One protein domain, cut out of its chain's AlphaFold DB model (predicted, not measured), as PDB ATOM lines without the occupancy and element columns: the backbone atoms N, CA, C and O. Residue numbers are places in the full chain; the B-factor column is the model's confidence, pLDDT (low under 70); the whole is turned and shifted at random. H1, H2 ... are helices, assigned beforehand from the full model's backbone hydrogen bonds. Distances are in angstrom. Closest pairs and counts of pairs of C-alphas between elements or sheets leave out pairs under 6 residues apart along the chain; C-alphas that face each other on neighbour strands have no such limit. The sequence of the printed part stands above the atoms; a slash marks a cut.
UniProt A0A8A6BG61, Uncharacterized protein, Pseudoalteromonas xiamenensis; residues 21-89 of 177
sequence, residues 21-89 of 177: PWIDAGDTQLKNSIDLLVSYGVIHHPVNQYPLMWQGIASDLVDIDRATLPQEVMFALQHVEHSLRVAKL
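AT A GLANCE: This is residues 21 to 89 of the 177 residues of an uncharacterized protein of Pseudoalteromonas xiamenensis (UniProt A0A8A6BG61). The long helix H3 and the shorter H1 cross at a steep tilt, making a two-helix core, and the short helix H2 stands off to another side, near H3. A long looping stretch, residues 40 to 53, leads from H1 to H2, and near its end residues 52 to 53 pair with residues 22 to 23. The printed part has 69 residues, with three named helices in the order H1, H2, H3 and no named strand; the class is all helix. The whole is compact, with a radius of gyration of the C-alphas of 11.1 A, and spans 30 by 24 by 19 A.

HOW THE PARTS SIT: Residues 22 to 23 form a short antiparallel pairing with residues 52 to 53. H1, residues 28 to 39, touches H3, residues 71 to 87; their closest C-alphas, of Ser 33 and Ala 76, are 4.5 A apart. The two run opposite ways at a steep tilt of 54 degrees. H2, residues 54 to 60, is apart from H1. H2 and H3 are close but not clearly touching: their closest C-alphas, of Trp 54 and Leu 84, are 7.3 A apart. They run opposite ways at a steep tilt of 39 degrees. Every O i to N i+4 pair is within hydrogen-bond range in H1 and H2, and 11 of 13 are in H3.

IN THESE COORDINATES: H1 begins at C-alpha 28, (-59.451, 23.425, -42.061), and measures 16.2 A from first to last C-alpha. H2 measures 10.0 A, from C-alpha 54 at (-46.492, 32.080, -40.433) to C-alpha 60. H3 measures 24.5 A and ends at C-alpha 87, (-52.637, 37.523, -42.400).

THE WHOLE: The C-alphas farthest apart, of Gly 26 and Ala 67, are 31.3 A apart. The printed part has no cut. The link from H1 to H2, 14 residues, is long; that from H2 to H3, 10 residues, is short. The mean pLDDT of the printed part is 86.3, with residue 21 and residues 25 to 26 under 70.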
ATOM      1  N   PRO A  21     -49.258  36.289 -36.133       64.56
ATOM      2  CA  PRO A  21     -48.042  35.488 -36.037       64.56
ATOM      3  C   PRO A  21     -48.325  33.998 -36.240       64.56
ATOM      4  O   PRO A  21     -47.411  33.225 -36.532       64.56
ATOM      5  N   TRP A  22     -49.603  33.618 -36.163       73.88
ATOM      6  CA  TRP A  22     -50.054  32.246 -36.199       73.88
ATOM      7  C   TRP A  22     -51.173  31.963 -37.197       73.88
ATOM      8  O   TRP A  22     -52.025  32.804 -37.494       73.88
ATOM      9  N   ILE A  23     -51.180  30.716 -37.647       76.75
ATOM     10  CA  ILE A  23     -52.283  30.033 -38.308       76.75
ATOM     11  C   ILE A  23     -53.059  29.280 -37.226       76.75
ATOM     12  O   ILE A  23     -52.487  28.461 -36.502       76.75
ATOM     13  N   ASP A  24     -54.354  29.569 -37.116       70.25
ATOM     14  CA  ASP A  24     -55.264  28.923 -36.166       70.25
ATOM     15  C   ASP A  24     -55.640  27.506 -36.648       70.25
ATOM     16  O   ASP A  24     -55.732  27.242 -37.848       70.25
ATOM     17  N   ALA A  25     -55.899  26.591 -35.711       63.97
ATOM     18  CA  ALA A  25     -56.407  25.250 -35.996       63.97
ATOM     19  C   ALA A  25     -57.813  25.265 -36.626       63.97
ATOM     20  O   ALA A  25     -58.220  24.277 -37.235       63.97
ATOM     21  N   GLY A  26     -58.561  26.364 -36.463       66.94
ATOM     22  CA  GLY A  26     -59.929  26.501 -36.967       66.94
ATOM     23  C   GLY A  26     -60.063  26.574 -38.494       66.94
ATOM     24  O   GLY A  26     -61.147  26.299 -39.010       66.94
ATOM     25  N   ASP A  27     -58.995  26.904 -39.230       77.31
ATOM     26  CA  ASP A  27     -59.032  26.980 -40.696       77.31
ATOM     27  C   ASP A  27     -58.647  25.638 -41.338       77.31
ATOM     28  O   ASP A  27     -57.502  25.379 -41.721       77.31
ATOM     29  N   THR A  28     -59.636  24.753 -41.458       81.00
ATOM     30  CA  THR A  28     -59.451  23.425 -42.061       81.00
ATOM     31  C   THR A  28     -59.049  23.496 -43.534       81.00
ATOM     32  O   THR A  28     -58.327  22.624 -44.010       81.00
ATOM     33  N   GLN A  29     -59.505  24.512 -44.272       87.19
ATOM     34  CA  GLN A  29     -59.205  24.631 -45.699       87.19
ATOM     35  C   GLN A  29     -57.741  25.013 -45.894       87.19
ATOM     36  O   GLN A  29     -57.037  24.361 -46.665       87.19
ATOM     37  N   LEU A  30     -57.267  26.014 -45.147       90.25
ATOM     38  CA  LEU A  30     -55.864  26.414 -45.156       90.25
ATOM     39  C   LEU A  30     -54.968  25.270 -44.685       90.25
ATOM     40  O   LEU A  30     -53.947  24.994 -45.314       90.25
ATOM     41  N   LYS A  31     -55.379  24.547 -43.638       88.94
ATOM     42  CA  LYS A  31     -54.675  23.346 -43.189       88.94
ATOM     43  C   LYS A  31     -54.539  22.303 -44.296       88.94
ATOM     44  O   LYS A  31     -53.442  21.802 -44.512       88.94
ATOM     45  N   ASN A  32     -55.624  21.972 -44.993       90.56
ATOM     46  CA  ASN A  32     -55.578  20.979 -46.067       90.56
ATOM     47  C   ASN A  32     -54.649  21.423 -47.203       90.56
ATOM     48  O   ASN A  32     -53.914  20.604 -47.750       90.56
ATOM     49  N   SER A  33     -54.648  22.718 -47.539       93.88
ATOM     50  CA  SER A  33     -53.700  23.268 -48.509       93.88
ATOM     51  C   SER A  33     -52.254  23.140 -48.025       93.88
ATOM     52  O   SER A  33     -51.405  22.705 -48.794       93.88
ATOM     53  N   ILE A  34     -51.973  23.436 -46.753       93.25
ATOM     54  CA  ILE A  34     -50.639  23.261 -46.156       93.25
ATOM     55  C   ILE A  34     -50.215  21.788 -46.169       93.25
ATOM     56  O   ILE A  34     -49.111  21.488 -46.607       93.25
ATOM     57  N   ASP A  35     -51.082  20.864 -45.751       91.94
ATOM     58  CA  ASP A  35     -50.785  19.427 -45.748       91.94
ATOM     59  C   ASP A  35     -50.473  18.911 -47.163       91.94
ATOM     60  O   ASP A  35     -49.560  18.102 -47.340       91.94
ATOM     61  N   LEU A  36     -51.200  19.397 -48.179       94.19
ATOM     62  CA  LEU A  36     -50.925  19.055 -49.573       94.19
ATOM     63  C   LEU A  36     -49.538  19.559 -49.987       94.19
ATOM     64  O   LEU A  36     -48.743  18.782 -50.509       94.19
ATOM     65  N   LEU A  37     -49.207  20.816 -49.689       94.25
ATOM     66  CA  LEU A  37     -47.880  21.373 -49.969       94.25
ATOM     67  C   LEU A  37     -46.763  20.615 -49.235       94.25
ATOM     68  O   LEU A  37     -45.706  20.389 -49.817       94.25
ATOM     69  N   VAL A  38     -46.995  20.157 -48.003       93.81
ATOM     70  CA  VAL A  38     -46.053  19.296 -47.266       93.81
ATOM     71  C   VAL A  38     -45.874  17.944 -47.960       93.81
ATOM     72  O   VAL A  38     -44.748  17.486 -48.128       93.81
ATOM     73  N   SER A  39     -46.959  17.309 -48.418       92.50
ATOM     74  CA  SER A  39     -46.881  16.012 -49.111       92.50
ATOM     75  C   SER A  39     -46.112  16.061 -50.437       92.50
ATOM     76  O   SER A  39     -45.515  15.060 -50.825       92.50
ATOM     77  N   TYR A  40     -46.087  17.225 -51.092       92.06
ATOM     78  CA  TYR A  40     -45.328  17.475 -52.320       92.06
ATOM     79  C   TYR A  40     -43.926  18.050 -52.063       92.06
ATOM     80  O   TYR A  40     -43.223  18.374 -53.015       92.06
ATOM     81  N   GLY A  41     -43.509  18.180 -50.798       90.88
ATOM     82  CA  GLY A  41     -42.189  18.706 -50.442       90.88
ATOM     83  C   GLY A  41     -42.016  20.193 -50.753       90.88
ATOM     84  O   GLY A  41     -40.903  20.649 -50.974       90.88
ATOM     85  N   VAL A  42     -43.110  20.954 -50.809       93.12
ATOM     86  CA  VAL A  42     -43.067  22.414 -50.964       93.12
ATOM     87  C   VAL A  42     -42.841  23.083 -49.605       93.12
ATOM     88  O   VAL A  42     -42.029  23.992 -49.491       93.12
ATOM     89  N   ILE A  43     -43.532  22.609 -48.562       92.94
ATOM     90  CA  ILE A  43     -43.352  23.063 -47.174       92.94
ATOM     91  C   ILE A  43     -42.562  22.006 -46.405       92.94
ATOM     92  O   ILE A  43     -42.912  20.826 -46.424       92.94
ATOM     93  N   HIS A  44     -41.521  22.442 -45.701       88.94
ATOM     94  CA  HIS A  44     -40.572  21.582 -44.992       88.94
ATOM     95  C   HIS A  44     -40.647  21.753 -43.473       88.94
ATOM     96  O   HIS A  44     -40.268  20.845 -42.727       88.94
ATOM     97  N   HIS A  45     -41.140  22.898 -42.996       87.56
ATOM     98  CA  HIS A  45     -41.307  23.138 -41.568       87.56
ATOM     99  C   HIS A  45     -42.332  22.175 -40.935       87.56
ATOM    100  O   HIS A  45     -43.311  21.792 -41.582       87.56
ATOM    101  N   PRO A  46     -42.164  21.785 -39.655       83.62
ATOM    102  CA  PRO A  46     -43.130  20.934 -38.963       83.62
ATOM    103  C   PRO A  46     -44.517  21.588 -38.857       83.62
ATOM    104  O   PRO A  46     -44.652  22.682 -38.313       83.62
ATOM    105  N   VAL A  47     -45.558  20.883 -39.318       84.00
ATOM    106  CA  VAL A  47     -46.965  21.349 -39.291       84.00
ATOM    107  C   VAL A  47     -47.886  20.502 -38.399       84.00
ATOM    108  O   VAL A  47     -49.106  20.475 -38.556       84.00
ATOM    109  N   ASN A  48     -47.306  19.745 -37.469       80.44
ATOM    110  CA  ASN A  48     -48.011  18.740 -36.668       80.44
ATOM    111  C   ASN A  48     -48.712  19.291 -35.416       80.44
ATOM    112  O   ASN A  48     -49.539  18.582 -34.840       80.44
ATOM    113  N   GLN A  49     -48.408  20.521 -35.000       73.62
ATOM    114  CA  GLN A  49     -48.995  21.154 -33.823       73.62
ATOM    115  C   GLN A  49     -49.469  22.562 -34.163       73.62
ATOM    116  O   GLN A  49     -48.702  23.375 -34.661       73.62
ATOM    117  N   TYR A  50     -50.733  22.844 -33.858       76.69
ATOM    118  CA  TYR A  50     -51.291  24.185 -33.967       76.69
ATOM    119  C   TYR A  50     -51.259  24.890 -32.605       76.69
ATOM    120  O   TYR A  50     -51.396  24.213 -31.578       76.69
ATOM    121  N   PRO A  51     -51.136  26.226 -32.582       71.50
ATOM    122  CA  PRO A  51     -51.055  27.131 -33.740       71.50
ATOM    123  C   PRO A  51     -49.692  27.094 -34.469       71.50
ATOM    124  O   PRO A  51     -48.657  26.891 -33.838       71.50
ATOM    125  N   LEU A  52     -49.687  27.284 -35.798       80.31
ATOM    126  CA  LEU A  52     -48.460  27.278 -36.623       80.31
ATOM    127  C   LEU A  52     -47.928  28.687 -36.840       80.31
ATOM    128  O   LEU A  52     -48.715  29.584 -37.103       80.31
ATOM    129  N   MET A  53     -46.610  28.883 -36.837       81.12
ATOM    130  CA  MET A  53     -46.023  30.195 -37.121       81.12
ATOM    131  C   MET A  53     -45.987  30.495 -38.623       81.12
ATOM    132  O   MET A  53     -45.400  29.739 -39.401       81.12
ATOM    133  N   TRP A  54     -46.531  31.647 -39.030       84.62
ATOM    134  CA  TRP A  54     -46.492  32.080 -40.433       84.62
ATOM    135  C   TRP A  54     -45.077  32.295 -40.957       84.62
ATOM    136  O   TRP A  54     -44.873  32.181 -42.158       84.62
ATOM    137  N   GLN A  55     -44.109  32.601 -40.090       81.94
ATOM    138  CA  GLN A  55     -42.724  32.840 -40.497       81.94
ATOM    139  C   GLN A  55     -42.111  31.622 -41.198       81.94
ATOM    140  O   GLN A  55     -41.568  31.783 -42.285       81.94
ATOM    141  N   GLY A  56     -42.246  30.423 -40.614       84.75
ATOM    142  CA  GLY A  56     -41.705  29.190 -41.200       84.75
ATOM    143  C   GLY A  56     -42.394  28.820 -42.514       84.75
ATOM    144  O   GLY A  56     -41.747  28.459 -43.491       84.75
ATOM    145  N   ILE A  57     -43.716  29.010 -42.582       90.19
ATOM    146  CA  ILE A  57     -44.460  28.815 -43.831       90.19
ATOM    147  C   ILE A  57     -43.998  29.830 -44.880       90.19
ATOM    148  O   ILE A  57     -43.674  29.456 -45.997       90.19
ATOM    149  N   ALA A  58     -43.913  31.114 -44.529       89.31
ATOM    150  CA  ALA A  58     -43.517  32.170 -45.451       89.31
ATOM    151  C   ALA A  58     -42.100  31.972 -46.005       89.31
ATOM    152  O   ALA A  58     -41.897  32.280 -47.175       89.31
ATOM    153  N   SER A  59     -41.153  31.462 -45.208       88.69
ATOM    154  CA  SER A  59     -39.804  31.147 -45.692       88.69
ATOM    155  C   SER A  59     -39.798  30.011 -46.711       88.69
ATOM    156  O   SER A  59     -39.091  30.115 -47.708       88.69
ATOM    157  N   ASP A  60     -40.620  28.978 -46.516       90.62
ATOM    158  CA  ASP A  60     -40.701  27.845 -47.449       90.62
ATOM    159  C   ASP A  60     -41.319  28.241 -48.803       90.62
ATOM    160  O   ASP A  60     -41.079  27.587 -49.815       90.62
ATOM    161  N   LEU A  61     -42.096  29.331 -48.846       91.12
ATOM    162  CA  LEU A  61     -42.773  29.782 -50.065       91.12
ATOM    163  C   LEU A  61     -41.933  30.693 -50.980       91.12
ATOM    164  O   LEU A  61     -42.391  31.011 -52.078       91.12
ATOM    165  N   VAL A  62     -40.751  31.155 -50.553       87.62
ATOM    166  CA  VAL A  62     -39.984  32.181 -51.295       87.62
ATOM    167  C   VAL A  62     -39.435  31.651 -52.623       87.62
ATOM    168  O   VAL A  62     -39.562  32.330 -53.640       87.62
ATOM    169  N   ASP A  63     -38.891  30.432 -52.625       82.19
ATOM    170  CA  ASP A  63     -38.084  29.897 -53.733       82.19
ATOM    171  C   ASP A  63     -38.756  28.720 -54.466       82.19
ATOM    172  O   ASP A  63     -38.101  27.798 -54.952       82.19
ATOM    173  N   ILE A  64     -40.088  28.732 -54.558       88.94
ATOM    174  CA  ILE A  64     -40.842  27.655 -55.211       88.94
ATOM    175  C   ILE A  64     -40.715  27.737 -56.735       88.94
ATOM    176  O   ILE A  64     -41.184  28.692 -57.365       88.94
ATOM    177  N   ASP A  65     -40.208  26.665 -57.347       88.00
ATOM    178  CA  ASP A  65     -40.297  26.469 -58.793       88.00
ATOM    179  C   ASP A  65     -41.706  26.012 -59.202       88.00
ATOM    180  O   ASP A  65     -42.024  24.822 -59.294       88.00
ATOM    181  N   ARG A  66     -42.564  26.996 -59.485       89.69
ATOM    182  CA  ARG A  66     -43.959  26.777 -59.891       89.69
ATOM    183  C   ARG A  66     -44.098  25.954 -61.175       89.69
ATOM    184  O   ARG A  66     -45.155  25.365 -61.369       89.69
ATOM    185  N   ALA A  67     -43.081  25.906 -62.041       87.31
ATOM    186  CA  ALA A  67     -43.159  25.174 -63.306       87.31
ATOM    187  C   ALA A  67     -43.145  23.648 -63.113       87.31
ATOM    188  O   ALA A  67     -43.570  22.911 -63.998       87.31
ATOM    189  N   THR A  68     -42.675  23.178 -61.955       87.44
ATOM    190  CA  THR A  68     -42.577  21.747 -61.623       87.44
ATOM    191  C   THR A  68     -43.797  21.218 -60.868       87.44
ATOM    192  O   THR A  68     -43.930  20.008 -60.685       87.44
ATOM    193  N   LEU A  69     -44.703  22.103 -60.441       90.50
ATOM    194  CA  LEU A  69     -45.844  21.735 -59.613       90.50
ATOM    195  C   LEU A  69     -47.043  21.267 -60.452       90.50
ATOM    196  O   LEU A  69     -47.430  21.948 -61.405       90.50
ATOM    197  N   PRO A  70     -47.700  20.159 -60.065       92.19
ATOM    198  CA  PRO A  70     -48.979  19.768 -60.644       92.19
ATOM    199  C   PRO A  70     -50.065  20.828 -60.424       92.19
ATOM    200  O   PRO A  70     -50.051  21.577 -59.440       92.19
ATOM    201  N   GLN A  71     -51.052  20.863 -61.318       87.75
ATOM    202  CA  GLN A  71     -52.129  21.857 -61.293       87.75
ATOM    203  C   GLN A  71     -52.942  21.811 -59.986       87.75
ATOM    204  O   GLN A  71     -53.355  22.849 -59.468       87.75
ATOM    205  N   GLU A  72     -53.142  20.623 -59.422       82.50
ATOM    206  CA  GLU A  72     -53.820  20.414 -58.144       82.50
ATOM    207  C   GLU A  72     -53.063  21.036 -56.957       82.50
ATOM    208  O   GLU A  72     -53.685  21.543 -56.020       82.50
ATOM    209  N   VAL A  73     -51.728  21.083 -57.022       94.12
ATOM    210  CA  VAL A  73     -50.867  21.693 -55.997       94.12
ATOM    211  C   VAL A  73     -50.840  23.210 -56.148       94.12
ATOM    212  O   VAL A  73     -50.798  23.934 -55.153       94.12
ATOM    213  N   MET A  74     -50.937  23.712 -57.382       94.50
ATOM    214  CA  MET A  74     -50.976  25.152 -57.645       94.50
ATOM    215  C   MET A  74     -52.140  25.851 -56.941       94.50
ATOM    216  O   MET A  74     -51.953  26.944 -56.408       94.50
ATOM    217  N   PHE A  75     -53.325  25.233 -56.897       93.19
ATOM    218  CA  PHE A  75     -54.466  25.809 -56.182       93.19
ATOM    219  C   PHE A  75     -54.184  25.939 -54.677       93.19
ATOM    220  O   PHE A  75     -54.439  26.987 -54.084       93.19
ATOM    221  N   ALA A  76     -53.601  24.904 -54.062       94.81
ATOM    222  CA  ALA A  76     -53.210  24.949 -52.655       94.81
ATOM    223  C   ALA A  76     -52.137  26.012 -52.391       94.81
ATOM    224  O   ALA A  76     -52.257  26.764 -51.424       94.81
ATOM    225  N   LEU A  77     -51.139  26.135 -53.271       95.44
ATOM    226  CA  LEU A  77     -50.118  27.178 -53.181       95.44
ATOM    227  C   LEU A  77     -50.744  28.576 -53.209       95.44
ATOM    228  O   LEU A  77     -50.496  29.387 -52.318       95.44
ATOM    229  N   GLN A  78     -51.608  28.841 -54.189       94.19
ATOM    230  CA  GLN A  78     -52.299  30.124 -54.316       94.19
ATOM    231  C   GLN A  78     -53.166  30.438 -53.095       94.19
ATOM    232  O   GLN A  78     -53.212  31.589 -52.655       94.19
ATOM    233  N   HIS A  79     -53.837  29.426 -52.538       94.25
ATOM    234  CA  HIS A  79     -54.635  29.575 -51.330       94.25
ATOM    235  C   HIS A  79     -53.763  29.959 -50.125       94.25
ATOM    236  O   HIS A  79     -54.061  30.952 -49.463       94.25
ATOM    237  N   VAL A  80     -52.647  29.261 -49.884       93.75
ATOM    238  CA  VAL A  80     -51.727  29.586 -48.779       93.75
ATOM    239  C   VAL A  80     -51.105  30.972 -48.962       93.75
ATOM    240  O   VAL A  80     -51.053  31.751 -48.011       93.75
ATOM    241  N   GLU A  81     -50.686  31.329 -50.179       93.00
ATOM    242  CA  GLU A  81     -50.168  32.667 -50.479       93.00
ATOM    243  C   GLU A  81     -51.221  33.761 -50.242       93.00
ATOM    244  O   GLU A  81     -50.900  34.839 -49.735       93.00
ATOM    245  N   HIS A  82     -52.482  33.509 -50.611       92.38
ATOM    246  CA  HIS A  82     -53.582  34.427 -50.334       92.38
ATOM    247  C   HIS A  82     -53.795  34.592 -48.831       92.38
ATOM    248  O   HIS A  82     -53.812  35.725 -48.351       92.38
ATOM    249  N   SER A  83     -53.863  33.494 -48.083       90.44
ATOM    250  CA  SER A  83     -54.022  33.527 -46.631       90.44
ATOM    251  C   SER A  83     -52.846  34.217 -45.935       90.44
ATOM    252  O   SER A  83     -53.069  35.001 -45.018       90.44
ATOM    253  N   LEU A  84     -51.610  34.047 -46.418       88.12
ATOM    254  CA  LEU A  84     -50.446  34.793 -45.927       88.12
ATOM    255  C   LEU A  84     -50.593  36.302 -46.180       88.12
ATOM    256  O   LEU A  84     -50.256  37.111 -45.316       88.12
ATOM    257  N   ARG A  85     -51.098  36.708 -47.354       86.56
ATOM    258  CA  ARG A  85     -51.371  38.127 -47.651       86.56
ATOM    259  C   ARG A  85     -52.454  38.701 -46.741       86.56
ATOM    260  O   ARG A  85     -52.274  39.809 -46.246       86.56
ATOM    261  N   VAL A  86     -53.536  37.958 -46.503       83.69
ATOM    262  CA  VAL A  86     -54.604  38.350 -45.567       83.69
ATOM    263  C   VAL A  86     -54.049  38.463 -44.151       83.69
ATOM    264  O   VAL A  86     -54.291  39.453 -43.470       83.69
ATOM    265  N   ALA A  87     -53.220  37.511 -43.729       80.19
ATOM    266  CA  ALA A  87     -52.637  37.523 -42.400       80.19
ATOM    267  C   ALA A  87     -51.709  38.736 -42.181       80.19
ATOM    268  O   ALA A  87     -51.632  39.231 -41.061       80.19
ATOM    269  N   LYS A  88     -51.063  39.263 -43.235       79.31
ATOM    270  CA  LYS A  88     -50.272  40.516 -43.220       79.31
ATOM    271  C   LYS A  88     -51.104  41.794 -43.091       79.31
ATOM    272  O   LYS A  88     -50.524  42.868 -42.914       79.31
ATOM    273  N   LEU A  89     -52.431  41.726 -43.186       79.75
ATOM    274  CA  LEU A  89     -53.276  42.897 -42.979       79.75
ATOM    275  C   LEU A  89     -53.192  43.352 -41.518       79.75
ATOM    276  O   LEU A  89     -53.300  42.563 -40.583       79.75
TER     277      LEU A  89